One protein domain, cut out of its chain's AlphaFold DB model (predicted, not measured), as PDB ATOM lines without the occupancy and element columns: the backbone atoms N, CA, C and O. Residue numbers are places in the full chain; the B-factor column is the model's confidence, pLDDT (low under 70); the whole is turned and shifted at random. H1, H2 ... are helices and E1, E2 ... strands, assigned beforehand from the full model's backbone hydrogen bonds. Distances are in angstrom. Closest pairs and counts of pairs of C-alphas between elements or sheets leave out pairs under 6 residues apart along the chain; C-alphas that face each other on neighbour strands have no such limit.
ATOM      1  N   HIS A   9     312.173 302.313 407.424       57.72
ATOM      2  CA  HIS A   9     312.478 303.543 408.146       57.72
ATOM      3  C   HIS A   9     313.359 303.197 409.353       57.72
ATOM      4  O   HIS A   9     312.962 302.393 410.201       57.72
ATOM      5  N   GLY A  10     314.551 303.790 409.423       72.00
ATOM      6  CA  GLY A  10     315.394 303.733 410.614       72.00
ATOM      7  C   GLY A  10     314.837 304.642 411.713       72.00
ATOM      8  O   GLY A  10     314.048 305.556 411.460       72.00
ATOM      9  N   ARG A  11     315.213 304.388 412.967       83.75
ATOM     10  CA  ARG A  11     314.806 305.219 414.112       83.75
ATOM     11  C   ARG A  11     316.014 305.834 414.795       83.75
ATOM     12  O   ARG A  11     317.008 305.159 415.015       83.75
ATOM     13  N   MET A  12     315.909 307.092 415.190       88.81
ATOM     14  CA  MET A  12     316.799 307.704 416.165       88.81
ATOM     15  C   MET A  12     316.154 307.575 417.544       88.81
ATOM     16  O   MET A  12     314.990 307.936 417.708       88.81
ATOM     17  N   ARG A  13     316.900 307.090 418.537       90.50
ATOM     18  CA  ARG A  13     316.526 307.173 419.951       90.50
ATOM     19  C   ARG A  13     317.442 308.175 420.637       90.50
ATOM     20  O   ARG A  13     318.636 307.929 420.770       90.50
ATOM     21  N   LEU A  14     316.873 309.294 421.059       88.56
ATOM     22  CA  LEU A  14     317.568 310.394 421.705       88.56
ATOM     23  C   LEU A  14     317.395 310.320 423.223       88.56
ATOM     24  O   LEU A  14     316.274 310.283 423.732       88.56
ATOM     25  N   SER A  15     318.507 310.341 423.944       86.00
ATOM     26  CA  SER A  15     318.572 310.551 425.389       86.00
ATOM     27  C   SER A  15     319.639 311.598 425.718       86.00
ATOM     28  O   SER A  15     320.247 312.177 424.811       86.00
ATOM     29  N   LYS A  16     319.863 311.899 427.001       82.12
ATOM     30  CA  LYS A  16     320.811 312.949 427.399       82.12
ATOM     31  C   LYS A  16     321.516 312.681 428.724       82.12
ATOM     32  O   LYS A  16     320.971 312.017 429.601       82.12
ATOM     33  N   LYS A  17     322.714 313.253 428.853       79.38
ATOM     34  CA  LYS A  17     323.614 313.221 430.011       79.38
ATOM     35  C   LYS A  17     324.302 314.577 430.199       79.38
ATOM     36  O   LYS A  17     324.372 315.385 429.271       79.38
ATOM     37  N   ILE A  18     324.841 314.814 431.391       74.38
ATOM     38  CA  ILE A  18     325.627 316.017 431.698       74.38
ATOM     39  C   ILE A  18     327.017 315.653 432.210       74.38
ATOM     40  O   ILE A  18     327.200 314.601 432.820       74.38
ATOM     41  N   TRP A  19     328.002 316.519 431.981       72.06
ATOM     42  CA  TRP A  19     329.332 316.343 432.564       72.06
ATOM     43  C   TRP A  19     329.327 316.706 434.055       72.06
ATOM     44  O   TRP A  19     329.162 317.870 434.410       72.06
ATOM     45  N   ALA A  20     329.548 315.723 434.927       61.56
ATOM     46  CA  ALA A  20     329.579 315.906 436.374       61.56
ATOM     47  C   ALA A  20     330.753 315.111 436.963       61.56
ATOM     48  O   ALA A  20     330.758 313.887 436.982       61.56
ATOM     49  N   GLY A  21     331.799 315.791 437.424       54.84
ATOM     50  CA  GLY A  21     333.044 315.145 437.861       54.84
ATOM     51  C   GLY A  21     333.065 314.566 439.287       54.84
ATOM     52  O   GLY A  21     334.150 314.525 439.851       54.84
ATOM     53  N   VAL A  22     331.933 314.187 439.907       58.53
ATOM     54  CA  VAL A  22     331.820 313.774 441.340       58.53
ATOM     55  C   VAL A  22     330.617 312.792 441.558       58.53
ATOM     56  O   VAL A  22     329.975 312.455 440.562       58.53
ATOM     57  N   PRO A  23     330.306 312.265 442.779       47.41
ATOM     58  CA  PRO A  23     329.445 311.086 443.000       47.41
ATOM     59  C   PRO A  23     328.084 311.081 442.287       47.41
ATOM     60  O   PRO A  23     327.383 312.089 442.240       47.41
ATOM     61  N   GLY A  24     327.700 309.909 441.770       52.53
ATOM     62  CA  GLY A  24     326.484 309.706 440.969       52.53
ATOM     63  C   GLY A  24     326.719 309.710 439.454       52.53
ATOM     64  O   GLY A  24     325.798 309.425 438.694       52.53
ATOM     65  N   SER A  25     327.943 309.995 439.007       63.72
ATOM     66  CA  SER A  25     328.337 309.888 437.600       63.72
ATOM     67  C   SER A  25     328.770 308.478 437.209       63.72
ATOM     68  O   SER A  25     329.300 307.720 438.022       63.72
ATOM     69  N   ASP A  26     328.576 308.138 435.937       64.62
ATOM     70  CA  ASP A  26     329.099 306.918 435.339       64.62
ATOM     71  C   ASP A  26     330.637 306.925 435.256       64.62
ATOM     72  O   ASP A  26     331.310 307.912 435.567       64.62
ATOM     73  N   ALA A  27     331.216 305.805 434.811       66.31
ATOM     74  CA  ALA A  27     332.666 305.622 434.710       66.31
ATOM     75  C   ALA A  27     333.377 306.642 433.793       66.31
ATOM     76  O   ALA A  27     334.602 306.745 433.836       66.31
ATOM     77  N   ASN A  28     332.631 307.397 432.981       67.62
ATOM     78  CA  ASN A  28     333.151 308.433 432.092       67.62
ATOM     79  C   ASN A  28     332.927 309.856 432.642       67.62
ATOM     80  O   ASN A  28     333.230 310.837 431.957       67.62
ATOM     81  N   GLY A  29     332.419 309.985 433.874       67.06
ATOM     82  CA  GLY A  29     332.148 311.268 434.519       67.06
ATOM     83  C   GLY A  29     330.869 311.943 434.023       67.06
ATOM     84  O   GLY A  29     330.767 313.172 434.087       67.06
ATOM     85  N   TYR A  30     329.905 311.178 433.500       73.12
ATOM     86  CA  TYR A  30     328.601 311.700 433.099       73.12
ATOM     87  C   TYR A  30     327.533 311.358 434.134       73.12
ATOM     88  O   TYR A  30     327.383 310.189 434.478       73.12
ATOM     89  N   SER A  31     326.757 312.335 434.600       67.31
ATOM     90  CA  SER A  31     325.604 312.048 435.461       67.31
ATOM     91  C   SER A  31     324.309 311.957 434.662       67.31
ATOM     92  O   SER A  31     324.114 312.684 433.678       67.31
ATOM     93  N   ASP A  32     323.413 311.092 435.135       65.50
ATOM     94  CA  ASP A  32     322.047 311.001 434.641       65.50
ATOM     95  C   ASP A  32     321.202 312.109 435.286       65.50
ATOM     96  O   ASP A  32     321.186 312.253 436.509       65.50
ATOM     97  N   PRO A  33     320.506 312.924 434.493       60.88
ATOM     98  CA  PRO A  33     319.650 313.967 435.036       60.88
ATOM     99  C   PRO A  33     318.272 313.413 435.409       60.88
ATOM    100  O   PRO A  33     317.453 313.125 434.532       60.88
ATOM    101  N   ALA A  34     318.008 313.321 436.710       56.78
ATOM    102  CA  ALA A  34     316.679 313.055 437.254       56.78
ATOM    103  C   ALA A  34     315.951 314.364 437.601       56.78
ATOM    104  O   ALA A  34     316.584 315.370 437.903       56.78
ATOM    105  N   ASP A  35     314.626 314.301 437.475       49.38
ATOM    106  CA  ASP A  35     313.578 315.263 437.825       49.38
ATOM    107  C   ASP A  35     313.813 316.745 437.461       49.38
ATOM    108  O   ASP A  35     314.651 317.447 438.011       49.38
ATOM    109  N   THR A  36     312.964 317.243 436.545       50.38
ATOM    110  CA  THR A  36     312.735 318.654 436.133       50.38
ATOM    111  C   THR A  36     313.549 319.258 434.977       50.38
ATOM    112  O   THR A  36     313.102 320.261 434.418       50.38
ATOM    113  N   ILE A  37     314.670 318.680 434.527       61.16
ATOM    114  CA  ILE A  37     315.489 319.329 433.475       61.16
ATOM    115  C   ILE A  37     315.000 318.989 432.061       61.16
ATOM    116  O   ILE A  37     315.015 317.816 431.667       61.16
ATOM    117  N   GLN A  38     314.655 320.026 431.291       70.31
ATOM    118  CA  GLN A  38     314.241 319.942 429.888       70.31
ATOM    119  C   GLN A  38     315.364 320.384 428.943       70.31
ATOM    120  O   GLN A  38     316.004 321.410 429.169       70.31
ATOM    121  N   TYR A  39     315.573 319.619 427.875       77.31
ATOM    122  CA  TYR A  39     316.484 319.948 426.780       77.31
ATOM    123  C   TYR A  39     315.718 319.907 425.462       77.31
ATOM    124  O   TYR A  39     314.931 318.987 425.243       77.31
ATOM    125  N   ALA A  40     315.950 320.893 424.601       83.75
ATOM    126  CA  ALA A  40     315.338 320.981 423.284       83.75
ATOM    127  C   ALA A  40     316.369 320.626 422.214       83.75
ATOM    128  O   ALA A  40     317.467 321.180 422.206       83.75
ATOM    129  N   PHE A  41     316.008 319.728 421.304       88.75
ATOM    130  CA  PHE A  41     316.855 319.338 420.185       88.75
ATOM    131  C   PHE A  41     316.122 319.474 418.854       88.75
ATOM    132  O   PHE A  41     314.896 319.407 418.796       88.75
ATOM    133  N   GLY A  42     316.875 319.625 417.770       91.12
ATOM    134  CA  GLY A  42     316.345 319.639 416.410       91.12
ATOM    135  C   GLY A  42     317.179 318.767 415.492       91.12
ATOM    136  O   GLY A  42     318.407 318.795 415.563       91.12
ATOM    137  N   VAL A  43     316.513 318.003 414.629       92.12
ATOM    138  CA  VAL A  43     317.174 317.167 413.623       92.12
ATOM    139  C   VAL A  43     316.932 317.755 412.245       92.12
ATOM    140  O   VAL A  43     315.799 318.070 411.887       92.12
ATOM    141  N   VAL A  44     317.997 317.881 411.460       92.50
ATOM    142  CA  VAL A  44     317.953 318.400 410.089       92.50
ATOM    143  C   VAL A  44     318.844 317.562 409.171       92.50
ATOM    144  O   VAL A  44     319.710 316.831 409.665       92.50
ATOM    145  N   PRO A  45     318.652 317.613 407.843       91.69
ATOM    146  CA  PRO A  45     319.595 317.007 406.910       91.69
ATOM    147  C   PRO A  45     321.004 317.576 407.110       91.69
ATOM    148  O   PRO A  45     321.172 318.752 407.439       91.69
ATOM    149  N   ALA A  46     322.031 316.753 406.904       89.44
ATOM    150  CA  ALA A  46     323.404 317.234 406.985       89.44
ATOM    151  C   ALA A  46     323.654 318.387 405.992       89.44
ATOM    152  O   ALA A  46     323.285 318.299 404.820       89.44
ATOM    153  N   GLY A  47     324.311 319.454 406.460       85.94
ATOM    154  CA  GLY A  47     324.634 320.646 405.671       85.94
ATOM    155  C   GLY A  47     323.679 321.831 405.854       85.94
ATOM    156  O   GLY A  47     323.952 322.892 405.301       85.94
ATOM    157  N   THR A  48     322.587 321.682 406.610       90.75
ATOM    158  CA  THR A  48     321.672 322.789 406.934       90.75
ATOM    159  C   THR A  48     322.215 323.617 408.098       90.75
ATOM    160  O   THR A  48     322.329 323.095 409.203       90.75
ATOM    161  N   GLN A  49     322.541 324.890 407.857       88.56
ATOM    162  CA  GLN A  49     323.131 325.780 408.865       88.56
ATOM    163  C   GLN A  49     322.056 326.389 409.774       88.56
ATOM    164  O   GLN A  49     320.876 326.426 409.415       88.56
ATOM    165  N   TYR A  50     322.435 326.925 410.942       87.06
ATOM    166  CA  TYR A  50     321.441 327.485 411.874       87.06
ATOM    167  C   TYR A  50     320.681 328.668 411.254       87.06
ATOM    168  O   TYR A  50     319.470 328.787 411.430       87.06
ATOM    169  N   ALA A  51     321.366 329.504 410.468       87.38
ATOM    170  CA  ALA A  51     320.751 330.633 409.767       87.38
ATOM    171  C   ALA A  51     319.613 330.211 408.817       87.38
ATOM    172  O   ALA A  51     318.671 330.974 408.618       87.38
ATOM    173  N   ASP A  52     319.661 328.991 408.274       89.12
ATOM    174  CA  ASP A  52     318.612 328.458 407.399       89.12
ATOM    175  C   ASP A  52     317.373 328.016 408.194       89.12
ATOM    176  O   ASP A  52     316.262 327.979 407.659       89.12
ATOM    177  N   LEU A  53     317.554 327.715 409.483       88.56
ATOM    178  CA  LEU A  53     316.531 327.249 410.421       88.56
ATOM    179  C   LEU A  53     315.934 328.381 411.259       88.56
ATOM    180  O   LEU A  53     314.871 328.199 411.846       88.56
ATOM    181  N   ALA A  54     316.590 329.536 411.305       87.81
ATOM    182  CA  ALA A  54     316.110 330.694 412.036       87.81
ATOM    183  C   ALA A  54     314.967 331.421 411.294       87.81
ATOM    184  O   ALA A  54     314.868 331.390 410.060       87.81
ATOM    185  N   ASP A  55     314.094 332.070 412.057       85.19
ATOM    186  CA  ASP A  55     313.134 333.068 411.602       85.19
ATOM    187  C   ASP A  55     313.783 334.464 411.520       85.19
ATOM    188  O   ASP A  55     314.976 334.652 411.774       85.19
ATOM    189  N   ALA A  56     312.994 335.475 411.147       81.06
ATOM    190  CA  ALA A  56     313.480 336.849 411.010       81.06
ATOM    191  C   ALA A  56     313.926 337.480 412.347       81.06
ATOM    192  O   ALA A  56     314.600 338.512 412.344       81.06
ATOM    193  N   GLN A  57     313.546 336.882 413.475       76.69
ATOM    194  CA  GLN A  57     313.861 337.303 414.834       76.69
ATOM    195  C   GLN A  57     315.058 336.524 415.411       76.69
ATOM    196  O   GLN A  57     315.510 336.836 416.513       76.69
ATOM    197  N   GLY A  58     315.603 335.555 414.667       77.56
ATOM    198  CA  GLY A  58     316.735 334.724 415.073       77.56
ATOM    199  C   GLY A  58     316.357 333.493 415.908       77.56
ATOM    200  O   GLY A  58     317.257 332.768 416.347       77.56
ATOM    201  N   ALA A  59     315.063 333.238 416.123       85.25
ATOM    202  CA  ALA A  59     314.559 332.046 416.803       85.25
ATOM    203  C   ALA A  59     314.353 330.893 415.808       85.25
ATOM    204  O   ALA A  59     314.255 331.104 414.607       85.25
ATOM    205  N   VAL A  60     314.316 329.652 416.285       88.06
ATOM    206  CA  VAL A  60     314.163 328.464 415.439       88.06
ATOM    207  C   VAL A  60     312.740 328.376 414.893       88.06
ATOM    208  O   VAL A  60     311.775 328.237 415.647       88.06
ATOM    209  N   ASP A  61     312.620 328.334 413.570       89.25
ATOM    210  CA  ASP A  61     311.396 327.946 412.884       89.25
ATOM    211  C   ASP A  61     311.240 326.420 412.960       89.25
ATOM    212  O   ASP A  61     311.820 325.658 412.181       89.25
ATOM    213  N   SER A  62     310.443 325.965 413.930       86.56
ATOM    214  CA  SER A  62     310.213 324.538 414.196       86.56
ATOM    215  C   SER A  62     309.677 323.750 412.994       86.56
ATOM    216  O   SER A  62     309.873 322.534 412.939       86.56
ATOM    217  N   SER A  63     309.056 324.415 412.011       86.62
ATOM    218  CA  SER A  63     308.554 323.767 410.793       86.62
ATOM    219  C   SER A  63     309.671 323.282 409.865       86.62
ATOM    220  O   SER A  63     309.454 322.387 409.049       86.62
ATOM    221  N   LYS A  64     310.883 323.831 410.017       89.12
ATOM    222  CA  LYS A  64     312.074 323.453 409.247       89.12
ATOM    223  C   LYS A  64     312.834 322.266 409.851       89.12
ATOM    224  O   LYS A  64     313.791 321.787 409.247       89.12
ATOM    225  N   LEU A  65     312.422 321.783 411.025       92.00
ATOM    226  CA  LEU A  65     313.026 320.637 411.702       92.00
ATOM    227  C   LEU A  65     312.308 319.337 411.337       92.00
ATOM    228  O   LEU A  65     311.077 319.264 411.311       92.00
ATOM    229  N   ILE A  66     313.071 318.267 411.127       89.75
ATOM    230  CA  ILE A  66     312.512 316.935 410.900       89.75
ATOM    231  C   ILE A  66     311.886 316.446 412.208       89.75
ATOM    232  O   ILE A  66     312.587 316.185 413.182       89.75
ATOM    233  N   GLY A  67     310.558 316.319 412.222       82.69
ATOM    234  CA  GLY A  67     309.802 315.927 413.416       82.69
ATOM    235  C   GLY A  67     309.589 317.047 414.439       82.69
ATOM    236  O   GLY A  67     309.123 316.761 415.539       82.69
ATOM    237  N   GLY A  68     309.890 318.302 414.087       89.06
ATOM    238  CA  GLY A  68     309.779 319.444 414.996       89.06
ATOM    239  C   GLY A  68     310.883 319.482 416.059       89.06
ATOM    240  O   GLY A  68     311.958 318.905 415.891       89.06
ATOM    241  N   VAL A  69     310.624 320.194 417.161       88.50
ATOM    242  CA  VAL A  69     311.541 320.255 418.309       88.50
ATOM    243  C   VAL A  69     311.343 319.030 419.199       88.50
ATOM    244  O   VAL A  69     310.248 318.767 419.694       88.50
ATOM    245  N   LEU A  70     312.427 318.299 419.439       88.12
ATOM    246  CA  LEU A  70     312.466 317.119 420.291       88.12
ATOM    247  C   LEU A  70     312.789 317.538 421.728       88.12
ATOM    248  O   LEU A  70     313.923 317.905 422.039       88.12
ATOM    249  N   MET A  71     311.797 317.468 422.611       83.88
ATOM    250  CA  MET A  71     311.948 317.811 424.027       83.88
ATOM    251  C   MET A  71     312.301 316.574 424.856       83.88
ATOM    252  O   MET A  71     311.500 315.649 424.973       83.88
ATOM    253  N   VAL A  72     313.483 316.565 425.473       78.69
ATOM    254  CA  VAL A  72     313.949 315.481 426.351       78.69
ATOM    255  C   VAL A  72     313.879 315.940 427.809       78.69
ATOM    256  O   VAL A  72     314.597 316.857 428.212       78.69
ATOM    257  N   VAL A  73     313.018 315.297 428.605       73.38
ATOM    258  CA  VAL A  73     312.743 315.660 430.009       73.38
ATOM    259  C   VAL A  73     313.150 314.530 430.956       73.38
ATOM    260  O   VAL A  73     312.718 313.388 430.791       73.38
ATOM    261  N   GLY A  74     313.961 314.848 431.972       68.50
ATOM    262  CA  GLY A  74     314.430 313.860 432.957       68.50
ATOM    263  C   GLY A  74     315.164 312.678 432.304       68.50
ATOM    264  O   GLY A  74     315.948 312.884 431.377       68.50
ATOM    265  N   ALA A  75     314.870 311.454 432.752       68.69
ATOM    266  CA  ALA A  75     315.421 310.209 432.199       68.69
ATOM    267  C   ALA A  75     314.706 309.715 430.920       68.69
ATOM    268  O   ALA A  75     314.976 308.614 430.440       68.69
ATOM    269  N   SER A  76     313.769 310.498 430.376       75.62
ATOM    270  CA  SER A  76     312.974 310.085 429.218       75.62
ATOM    271  C   SER A  76     313.824 310.015 427.951       75.62
ATOM    272  O   SER A  76     314.732 310.818 427.746       75.62
ATOM    273  N   THR A  77     313.482 309.086 427.061       82.81
ATOM    274  CA  THR A  77     314.052 309.002 425.712       82.81
ATOM    275  C   THR A  77     313.011 309.387 424.671       82.81
ATOM    276  O   THR A  77     311.865 308.951 424.774       82.81
ATOM    277  N   VAL A  78     313.407 310.138 423.647       87.25
ATOM    278  CA  VAL A  78     312.545 310.508 422.514       87.25
ATOM    279  C   VAL A  78     312.926 309.668 421.300       87.25
ATOM    280  O   VAL A  78     314.107 309.541 420.986       87.25
ATOM    281  N   GLU A  79     311.945 309.090 420.608       89.31
ATOM    282  CA  GLU A  79     312.178 308.388 419.340       89.31
ATOM    283  C   GLU A  79     311.711 309.246 418.157       89.31
ATOM    284  O   GLU A  79     310.592 309.754 418.162       89.31
ATOM    285  N   LEU A  80     312.552 309.373 417.128       89.44
ATOM    286  CA  LEU A  80     312.231 310.042 415.867       89.44
ATOM    287  C   LEU A  80     312.472 309.083 414.697       89.44
ATOM    288  O   LEU A  80     313.533 308.469 414.591       89.44
ATOM    289  N   GLN A  81     311.492 308.948 413.805       87.81
ATOM    290  CA  GLN A  81     311.654 308.176 412.572       87.81
ATOM    291  C   GLN A  81     312.380 309.011 411.519       87.81
ATOM    292  O   GLN A  81     312.000 310.151 411.260       87.81
ATOM    293  N   LEU A  82     313.403 308.428 410.897       87.25
ATOM    294  CA  LEU A  82     314.222 309.074 409.878       87.25
ATOM    295  C   LEU A  82     314.396 308.133 408.680       87.25
ATOM    296  O   LEU A  82     314.426 306.907 408.816       87.25
ATOM    297  N   ALA A  83     314.487 308.707 407.483       85.44
ATOM    298  CA  ALA A  83     314.893 307.946 406.306       85.44
ATOM    299  C   ALA A  83     316.394 307.603 406.393       85.44
ATOM    300  O   ALA A  83     317.116 308.203 407.190       85.44
ATOM    301  N   PRO A  84     316.898 306.651 405.595       86.50
ATOM    302  CA  PRO A  84     318.336 306.489 405.452       86.50
ATOM    303  C   PRO A  84     318.999 307.771 404.916       86.50
ATOM    304  O   PRO A  84     318.498 308.384 403.970       86.50
ATOM    305  N   GLY A  85     320.105 308.193 405.531       88.81
ATOM    306  CA  GLY A  85     320.817 309.429 405.197       88.81
ATOM    307  C   GLY A  85     321.683 309.980 406.335       88.81
ATOM    308  O   GLY A  85     321.712 309.432 407.438       88.81
ATOM    309  N   SER A  86     322.386 311.082 406.061       90.50
ATOM    310  CA  SER A  86     323.223 311.797 407.037       90.50
ATOM    311  C   SER A  86     322.473 313.004 407.611       90.50
ATOM    312  O   SER A  86     321.872 313.790 406.873       90.50
ATOM    313  N   TYR A  87     322.538 313.175 408.931       92.19
ATOM    314  CA  TYR A  87     321.756 314.146 409.693       92.19
ATOM    315  C   TYR A  87     322.620 314.940 410.673       92.19
ATOM    316  O   TYR A  87     323.663 314.470 411.141       92.19
ATOM    317  N   TRP A  88     322.160 316.148 410.993       92.12
ATOM    318  CA  TRP A  88     322.718 317.027 412.016       92.12
ATOM    319  C   TRP A  88     321.723 317.175 413.171       92.12
ATOM    320  O   TRP A  88     320.528 317.379 412.952       92.12
ATOM    321  N   LEU A  89     322.223 317.061 414.401       91.06
ATOM    322  CA  LEU A  89     321.480 317.275 415.639       91.06
ATOM    323  C   LEU A  89     321.931 318.589 416.282       91.06
ATOM    324  O   LEU A  89     323.086 318.701 416.693       91.06
ATOM    325  N   TYR A  90     321.016 319.544 416.406       89.19
ATOM    326  CA  TYR A  90     321.203 320.777 417.167       89.19
ATOM    327  C   TYR A  90     320.625 320.640 418.573       89.19
ATOM    328  O   TYR A  90     319.613 319.968 418.771       89.19
ATOM    329  N   GLU A  91     321.240 321.328 419.530       86.31
ATOM    330  CA  GLU A  91     320.652 321.620 420.835       86.31
ATOM    331  C   GLU A  91     320.226 323.094 420.871       86.31
ATOM    332  O   GLU A  91     320.952 323.969 420.392       86.31
ATOM    333  N   PHE A  92     319.061 323.375 421.446       83.25
ATOM    334  CA  PHE A  92     318.505 324.719 421.547       83.25
ATOM    335  C   PHE A  92     318.350 325.168 422.999       83.25
ATOM    336  O   PHE A  92     318.133 324.363 423.909       83.25
ATOM    337  N   VAL A  93     318.411 326.481 423.203       77.06
ATOM    338  CA  VAL A  93     317.976 327.124 424.444       77.06
ATOM    339  C   VAL A  93     316.467 327.344 424.359       77.06
ATOM    340  O   VAL A  93     315.961 327.844 423.356       77.06
ATOM    341  N   ILE A  94     315.743 326.938 425.401       76.00
ATOM    342  CA  ILE A  94     314.296 327.133 425.509       76.00
ATOM    343  C   ILE A  94     314.054 328.538 426.065       76.00
ATOM    344  O   ILE A  94     314.493 328.857 427.169       76.00
ATOM    345  N   GLU A  95     313.346 329.364 425.309       67.19
ATOM    346  CA  GLU A  95     312.988 330.738 425.648       67.19
ATOM    347  C   GLU A  95     311.469 330.940 425.519       67.19
ATOM    348  O   GLU A  95     310.732 330.047 425.092       67.19
ATOM    349  N   ARG A  96     310.971 332.125 425.884       60.56
ATOM    350  CA  ARG A  96     309.561 332.503 425.712       60.56
ATOM    351  C   ARG A  96     309.448 333.755 424.857       60.56
ATOM    352  O   ARG A  96     310.335 334.608 424.880       60.56
ATOM    353  N   ASP A  97     308.394 333.811 424.057       59.62
ATOM    354  CA  ASP A  97     308.116 334.913 423.146       59.62
ATOM    355  C   ASP A  97     307.624 336.159 423.905       59.62
ATOM    356  O   ASP A  97     307.406 336.146 425.117       59.62
ATOM    357  N   THR A  98     307.484 337.271 423.190       58.25
ATOM    358  CA  THR A  98     307.084 338.585 423.716       58.25
ATOM    359  C   THR A  98     305.696 338.607 424.362       58.25
ATOM    360  O   THR A  98     305.399 339.525 425.121       58.25
ATOM    361  N   ASP A  99     304.870 337.592 424.105       54.78
ATOM    362  CA  ASP A  99     303.570 337.380 424.746       54.78
ATOM    363  C   ASP A  99     303.670 336.766 426.157       54.78
ATOM    364  O   ASP A  99     302.658 336.652 426.847       54.78
ATOM    365  N   GLY A 100     304.869 336.366 426.595       46.56
ATOM    366  CA  GLY A 100     305.106 335.744 427.896       46.56
ATOM    367  C   GLY A 100     304.532 334.329 428.036       46.56
ATOM    368  O   GLY A 100     304.623 333.759 429.119       46.56
ATOM    369  N   VAL A 101     303.962 333.746 426.975       54.94
ATOM    370  CA  VAL A 101     303.250 332.456 427.020       54.94
ATOM    371  C   VAL A 101     303.762 331.486 425.957       54.94
ATOM    372  O   VAL A 101     303.911 330.303 426.252       54.94
ATOM    373  N   SER A 102     304.093 331.926 424.747       65.38
ATOM    374  CA  SER A 102     304.554 331.045 423.666       65.38
ATOM    375  C   SER A 102     306.024 330.651 423.846       65.38
ATOM    376  O   SER A 102     306.844 331.465 424.264       65.38
ATOM    377  N   VAL A 103     306.381 329.388 423.571       71.00
ATOM    378  CA  VAL A 103     307.784 328.923 423.613       71.00
ATOM    379  C   VAL A 103     308.479 329.306 422.313       71.00
ATOM    380  O   VAL A 103     307.950 329.045 421.234       71.00
ATOM    381  N   ARG A 104     309.692 329.846 422.416       79.94
ATOM    382  CA  ARG A 104     310.610 330.038 421.289       79.94
ATOM    383  C   ARG A 104     311.931 329.333 421.586       79.94
ATOM    384  O   ARG A 104     312.248 329.072 422.743       79.94
ATOM    385  N   PHE A 105     312.713 329.028 420.561       84.12
ATOM    386  CA  PHE A 105     313.987 328.327 420.733       84.12
ATOM    387  C   PHE A 105     315.100 329.121 420.063       84.12
ATOM    388  O   PHE A 105     314.887 329.652 418.979       84.12
ATOM    389  N   SER A 106     316.269 329.213 420.685       80.88
ATOM    390  CA  SER A 106     317.429 329.913 420.121       80.88
ATOM    391  C   SER A 106     318.655 329.002 420.067       80.88
ATOM    392  O   SER A 106     318.705 327.949 420.715       80.88
ATOM    393  N   GLN A 107     319.646 329.370 419.250       76.81
ATOM    394  CA  GLN A 107     320.856 328.571 419.071       76.81
ATOM    395  C   GLN A 107     321.611 328.421 420.391       76.81
ATOM    396  O   GLN A 107     321.982 329.411 421.026       76.81
ATOM    397  N   ARG A 108     321.945 327.181 420.755       74.12
ATOM    398  CA  ARG A 108     322.980 326.928 421.756       74.12
ATOM    399  C   ARG A 108     324.354 326.935 421.079       74.12
ATOM    400  O   ARG A 108     324.555 326.270 420.069       74.12
ATOM    401  N   GLY A 109     325.311 327.687 421.626       61.47
ATOM    402  CA  GLY A 109     326.662 327.790 421.061       61.47
ATOM    403  C   GLY A 109     327.409 326.444 421.020       61.47
ATOM    404  O   GLY A 109     327.433 325.702 421.999       61.47
ATOM    405  N   GLY A 110     328.076 326.149 419.899       52.22
ATOM    406  CA  GLY A 110     328.599 324.815 419.552       52.22
ATOM    407  C   GLY A 110     329.754 324.228 420.379       52.22
ATOM    408  O   GLY A 110     330.130 323.082 420.169       52.22
ATOM    409  N   TRP A 111     330.336 324.973 421.317       57.34
ATOM    410  CA  TRP A 111     331.457 324.512 422.153       57.34
ATOM    411  C   TRP A 111     331.020 323.716 423.400       57.34
ATOM    412  O   TRP A 111     331.860 323.074 424.047       57.34
ATOM    413  N   ASP A 112     329.719 323.738 423.714       64.69
ATOM    414  CA  ASP A 112     329.117 323.158 424.921       64.69
ATOM    415  C   ASP A 112     328.364 321.839 424.678       64.69
ATOM    416  O   ASP A 112     327.952 321.185 425.638       64.69
ATOM    417  N   PHE A 113     328.210 321.427 423.414       78.81
ATOM    418  CA  PHE A 113     327.470 320.228 423.025       78.81
ATOM    419  C   PHE A 113     328.401 319.141 422.474       78.81
ATOM    420  O   PHE A 113     329.255 319.381 421.626       78.81
ATOM    421  N   SER A 114     328.246 317.921 422.974       83.31
ATOM    422  CA  SER A 114     328.839 316.697 422.427       83.31
ATOM    423  C   SER A 114     327.790 315.589 422.467       83.31
ATOM    424  O   SER A 114     326.753 315.768 423.094       83.31
ATOM    425  N   ALA A 115     328.006 314.446 421.825       87.00
ATOM    426  CA  ALA A 115     327.092 313.315 421.981       87.00
ATOM    427  C   ALA A 115     327.818 311.973 421.911       87.00
ATOM    428  O   ALA A 115     328.921 311.889 421.373       87.00
ATOM    429  N   LEU A 116     327.184 310.920 422.423       88.38
ATOM    430  CA  LEU A 116     327.526 309.539 422.091       88.38
ATOM    431  C   LEU A 116     326.574 309.069 420.993       88.38
ATOM    432  O   LEU A 116     325.370 309.018 421.230       88.38
ATOM    433  N   VAL A 117     327.095 308.733 419.819       88.38
ATOM    434  CA  VAL A 117     326.330 308.120 418.725       88.38
ATOM    435  C   VAL A 117     326.698 306.641 418.697       88.38
ATOM    436  O   VAL A 117     327.854 306.304 418.461       88.38
ATOM    437  N   ASP A 118     325.745 305.779 419.051       87.00
ATOM    438  CA  ASP A 118     325.934 304.336 419.282       87.00
ATOM    439  C   ASP A 118     327.133 304.008 420.195       87.00
ATOM    440  O   ASP A 118     327.854 303.031 420.017       87.00
ATOM    441  N   GLY A 119     327.327 304.846 421.218       82.94
ATOM    442  CA  GLY A 119     328.397 304.705 422.209       82.94
ATOM    443  C   GLY A 119     329.710 305.400 421.841       82.94
ATOM    444  O   GLY A 119     330.558 305.572 422.716       82.94
ATOM    445  N   GLU A 120     329.875 305.874 420.604       87.25
ATOM    446  CA  GLU A 120     331.065 306.613 420.183       87.25
ATOM    447  C   GLU A 120     330.913 308.115 420.411       87.25
ATOM    448  O   GLU A 120     329.947 308.745 419.971       87.25
ATOM    449  N   ARG A 121     331.898 308.721 421.077       86.31
ATOM    450  CA  ARG A 121     331.889 310.157 421.349       86.31
ATOM    451  C   ARG A 121     332.132 310.966 420.077       86.31
ATOM    452  O   ARG A 121     333.165 310.824 419.431       86.31
ATOM    453  N   ARG A 122     331.222 311.898 419.795       87.19
ATOM    454  CA  ARG A 122     331.316 312.885 418.720       87.19
ATOM    455  C   ARG A 122     331.212 314.302 419.272       87.19
ATOM    456  O   ARG A 122     330.504 314.564 420.245       87.19
ATOM    457  N   THR A 123     331.935 315.215 418.641       83.25
ATOM    458  CA  THR A 123     331.856 316.663 418.869       83.25
ATOM    459  C   THR A 123     331.498 317.347 417.553       83.25
ATOM    460  O   THR A 123     331.770 316.765 416.498       83.25
ATOM    461  N   PRO A 124     330.918 318.558 417.581       83.56
ATOM    462  CA  PRO A 124     330.592 319.276 416.361       83.56
ATOM    463  C   PRO A 124     331.860 319.508 415.530       83.56
ATOM    464  O   PRO A 124     332.851 320.007 416.074       83.56
ATOM    465  N   PRO A 125     331.883 319.111 414.246       80.75
ATOM    466  CA  PRO A 125     333.001 319.421 413.371       80.75
ATOM    467  C   PRO A 125     333.047 320.924 413.069       80.75
ATOM    468  O   PRO A 125     332.046 321.638 413.163       80.75
ATOM    469  N   GLU A 126     334.229 321.410 412.696       75.75
ATOM    470  CA  GLU A 126     334.409 322.800 412.274       75.75
ATOM    471  C   GLU A 126     333.502 323.110 411.066       75.75
ATOM    472  O   GLU A 126     333.472 322.352 410.097       75.75
ATOM    473  N   GLY A 127     332.727 324.198 411.140       72.94
ATOM    474  CA  GLY A 127     331.786 324.607 410.085       72.94
ATOM    475  C   GLY A 127     330.381 323.984 410.133       72.94
ATOM    476  O   GLY A 127     329.599 324.218 409.212       72.94
ATOM    477  N   ALA A 128     330.039 323.216 411.177       75.56
ATOM    478  CA  ALA A 128     328.701 322.633 411.368       75.56
ATOM    479  C   ALA A 128     327.818 323.391 412.382       75.56
ATOM    480  O   ALA A 128     326.945 322.789 413.002       75.56
ATOM    481  N   ASP A 129     328.080 324.682 412.623       80.56
ATOM    482  CA  ASP A 129     327.279 325.561 413.498       80.56
ATOM    483  C   ASP A 129     326.945 324.993 414.898       80.56
ATOM    484  O   ASP A 129     325.952 325.365 415.524       80.56
ATOM    485  N   GLY A 130     327.789 324.095 415.420       78.62
ATOM    486  CA  GLY A 130     327.586 323.452 416.721       78.62
ATOM    487  C   GLY A 130     326.720 322.190 416.727       78.62
ATOM    488  O   GLY A 130     326.432 321.681 417.809       78.62
ATOM    489  N   ALA A 131     326.335 321.656 415.565       87.56
ATOM    490  CA  ALA A 131     325.554 320.427 415.456       87.56
ATOM    491  C   ALA A 131     326.399 319.143 415.487       87.56
ATOM    492  O   ALA A 131     327.543 319.098 415.030       87.56
ATOM    493  N   ILE A 132     325.799 318.058 415.976       90.12
ATOM    494  CA  ILE A 132     326.389 316.715 415.978       90.12
ATOM    495  C   ILE A 132     325.967 315.943 414.735       90.12
ATOM    496  O   ILE A 132     324.783 315.854 414.422       90.12
ATOM    497  N   THR A 133     326.933 315.316 414.068       90.12
ATOM    498  CA  THR A 133     326.695 314.505 412.873       90.12
ATOM    499  C   THR A 133     326.416 313.040 413.218       90.12
ATOM    500  O   THR A 133     327.166 312.398 413.963       90.12
ATOM    501  N   PHE A 134     325.359 312.478 412.631       91.00
ATOM    502  CA  PHE A 134     325.033 311.051 412.707       91.00
ATOM    503  C   PHE A 134     324.411 310.561 411.393       91.00
ATOM    504  O   PHE A 134     323.977 311.363 410.569       91.00
ATOM    505  N   GLU A 135     324.389 309.247 411.175       89.69
ATOM    506  CA  GLU A 135     323.867 308.646 409.942       89.69
ATOM    507  C   GLU A 135     322.877 307.533 410.261       89.69
ATOM    508  O   GLU A 135     323.093 306.746 411.180       89.69
ATOM    509  N   ILE A 136     321.802 307.453 409.482       84.31
ATOM    510  CA  ILE A 136     320.857 306.339 409.476       84.31
ATOM    511  C   ILE A 136     321.164 305.514 408.225       84.31
ATOM    512  O   ILE A 136     320.989 305.994 407.109       84.31
ATOM    513  N   GLY A 137     321.664 304.290 408.392       78.12
ATOM    514  CA  GLY A 137     321.981 303.402 407.269       78.12
ATOM    515  C   GLY A 137     320.763 302.641 406.737       78.12
ATOM    516  O   GLY A 137     319.780 302.449 407.450       78.12
ATOM    517  N   ASP A 138     320.865 302.118 405.511       68.88
ATOM    518  CA  ASP A 138     319.800 301.353 404.831       68.88
ATOM    519  C   ASP A 138     319.387 300.052 405.556       68.88
ATOM    520  O   ASP A 138     318.302 299.521 405.319       68.88
ATOM    521  N   GLN A 139     320.251 299.520 406.431       61.78
ATOM    522  CA  GLN A 139     319.994 298.324 407.251       61.78
ATOM    523  C   GLN A 139     319.924 298.618 408.759       61.78
ATOM    524  O   GLN A 139     319.753 297.699 409.562       61.78
ATOM    525  N   THR A 140     320.060 299.882 409.169       59.09
ATOM    526  CA  THR A 140     320.131 300.264 410.583       59.09
ATOM    527  C   THR A 140     318.726 300.411 411.163       59.09
ATOM    528  O   THR A 140     317.974 301.302 410.776       59.09
ATOM    529  N   SER A 141     318.352 299.558 412.122       64.81
ATOM    530  CA  SER A 141     317.011 299.613 412.722       64.81
ATOM    531  C   SER A 141     316.840 300.754 413.734       64.81
ATOM    532  O   SER A 141     315.752 301.324 413.820       64.81
ATOM    533  N   VAL A 142     317.883 301.071 414.517       82.69
ATOM    534  CA  VAL A 142     317.881 302.129 415.546       82.69
ATOM    535  C   VAL A 142     319.298 302.689 415.731       82.69
ATOM    536  O   VAL A 142     320.214 301.896 415.929       82.69
ATOM    537  N   VAL A 143     319.462 304.013 415.725       88.06
ATOM    538  CA  VAL A 143     320.675 304.731 416.162       88.06
ATOM    539  C   VAL A 143     320.401 305.378 417.513       88.06
ATOM    540  O   VAL A 143     319.421 306.111 417.667       88.06
ATOM    541  N   ASN A 144     321.254 305.114 418.500       89.88
ATOM    542  CA  ASN A 144     321.138 305.696 419.832       89.88
ATOM    543  C   ASN A 144     322.020 306.935 419.918       89.88
ATOM    544  O   ASN A 144     323.237 306.848 419.772       89.88
ATOM    545  N   VAL A 145     321.412 308.084 420.188       89.38
ATOM    546  CA  VAL A 145     322.133 309.339 420.385       89.38
ATOM    547  C   VAL A 145     321.940 309.787 421.823       89.38
ATOM    548  O   VAL A 145     320.816 309.982 422.274       89.38
ATOM    549  N   VAL A 146     323.040 309.960 422.549       88.19
ATOM    550  CA  VAL A 146     323.042 310.506 423.909       88.19
ATOM    551  C   VAL A 146     323.684 311.882 423.865       88.19
ATOM    552  O   VAL A 146     324.905 311.978 423.762       88.19
ATOM    553  N   GLY A 147     322.890 312.949 423.937       85.12
ATOM    554  CA  GLY A 147     323.420 314.309 424.037       85.12
ATOM    555  C   GLY A 147     324.170 314.508 425.356       85.12
ATOM    556  O   GLY A 147     323.617 314.248 426.418       85.12
ATOM    557  N   ILE A 148     325.421 314.955 425.301       80.06
ATOM    558  CA  ILE A 148     326.276 315.280 426.448       80.06
ATOM    559  C   ILE A 148     326.516 316.785 426.473       80.06
ATOM    560  O   ILE A 148     327.239 317.327 425.629       80.06
ATOM    561  N   ASN A 149     325.972 317.440 427.492       74.69
ATOM    562  CA  ASN A 149     326.132 318.874 427.671       74.69
ATOM    563  C   ASN A 149     327.218 319.227 428.704       74.69
ATOM    564  O   ASN A 149     327.314 318.592 429.761       74.69
TER     565      ASN A 149
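AT A GLANCE: This is residues 9 to 149 of the 930 residues of an uncharacterized protein of Paraburkholderia bannensis (UniProt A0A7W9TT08). Two strongly twisted sheets, the first of E4, E1, E10, E7 and E8 and the second of E2, E3, E5, E6 and E9, together make a small barrel, with E4, E1, E10, E7, E9, E5, E2 and E3 round its axis; it is not fully closed by strand pairing, the sheets meeting at two seams, E3 with E4 and E9 with E7, where the strands are not paired neighbours. E5, the longest strand, bends and carries the second sheet on into a hairpin with E6, away from the first sheet, while the small helix H1 only grazes this second sheet. The printed part has 141 residues, with ten named strands and one named helix in the order E1 E2 H1 E3 E4 E5 E6 E7 E8 E9 E10; the class is mostly strand, though under half of the residues are in named elements. One sheet runs E4 E1 E10 E7 E8 and is mixed; the other is branched and antiparallel, with pairs E2 and E3, E2 and E5, E5 and E6, E5 and E9. The whole is compact and rounded, with a radius of gyration of the C-alphas of 14.9 A and spans of 43 by 38 by 27 A.

HOW THE PARTS SIT: The first sheet runs E4, residues 78 to 82, E1, residues 10 to 19, E10, residues 142 to 149, E7, residues 113 to 117, and E8, residues 120 to 122. E4 and E8 are its edge strands, and its strands' lines turn by 98 degrees from edge to edge. E1 and E10 are parallel at 22 degrees, with N 15 and O 145 2.9 A apart, within hydrogen-bond range. E4 and E1 are antiparallel, with N 12 and O 80 at 2.8 A. E10 and E7 are antiparallel, with N 148 and O 114 at 2.7 A. E7 and E8 form a hairpin, with N 122 and O 115 at 2.8 A. In the branched sheet E5, residues 85 to 96, bends by 54 degrees at residue 93. E2, residues 38 to 45, lies on one side of E5, with N 90 and O 42 at 2.8 A; on the other side lie E9, residues 132 to 136, with N 87 and O 134 at 2.8 A, and E6, residues 103 to 107, with N 95 and O 104 at 2.8 A. E5 and E6 form a hairpin. E3, residues 69 to 73, is antiparallel to E2, with N 72 and O 39 at 2.8 A. Between the sheets, the closest C-alphas of E3 and E4 are those of Val 72 and Val 78, 6.4 A apart, and those of E7 and E9 are Val 117 and Phe 134, 6.8 A apart. E5 and E10 are near each other. E6 is apart from E4, E1, E10 and E8. H1, residues 50 to 53, only grazes the branched sheet; it is too short for an O i to N i+4 pair, and its 1 O i to N i+3 pair is within range.

IN THESE COORDINATES: E1 begins at C-alpha 10, (315.394, 303.733, 410.614), and is 28.9 A long. E2 measures 23.8 A, H1 5.1 A, E3 12.6 A and E4 12.8 A. E5 is 32.9 A long and ends at C-alpha 96, (309.561, 332.503, 425.712). E6 measures 13.8 A, E7 12.9 A, E8 6.4 A and E9 13.4 A. E10 is 22.3 A long and ends at C-alpha 149, (326.132, 318.874, 427.671).

THE WHOLE: The two C-alphas farthest apart, those of Asp 99 and Gln 139, are 45.8 A apart. The printed part has no cut. The links E1 to E2, 18 residues, and H1 to E3, 15 residues, are long; in the first, residues 30 to 31 pair antiparallel with residues 18 to 19 of E1. The mean pLDDT of the printed part is 78.3, and 36 residues are under 70, among them residues 20 to 29, 31 to 37 and 95 to 102.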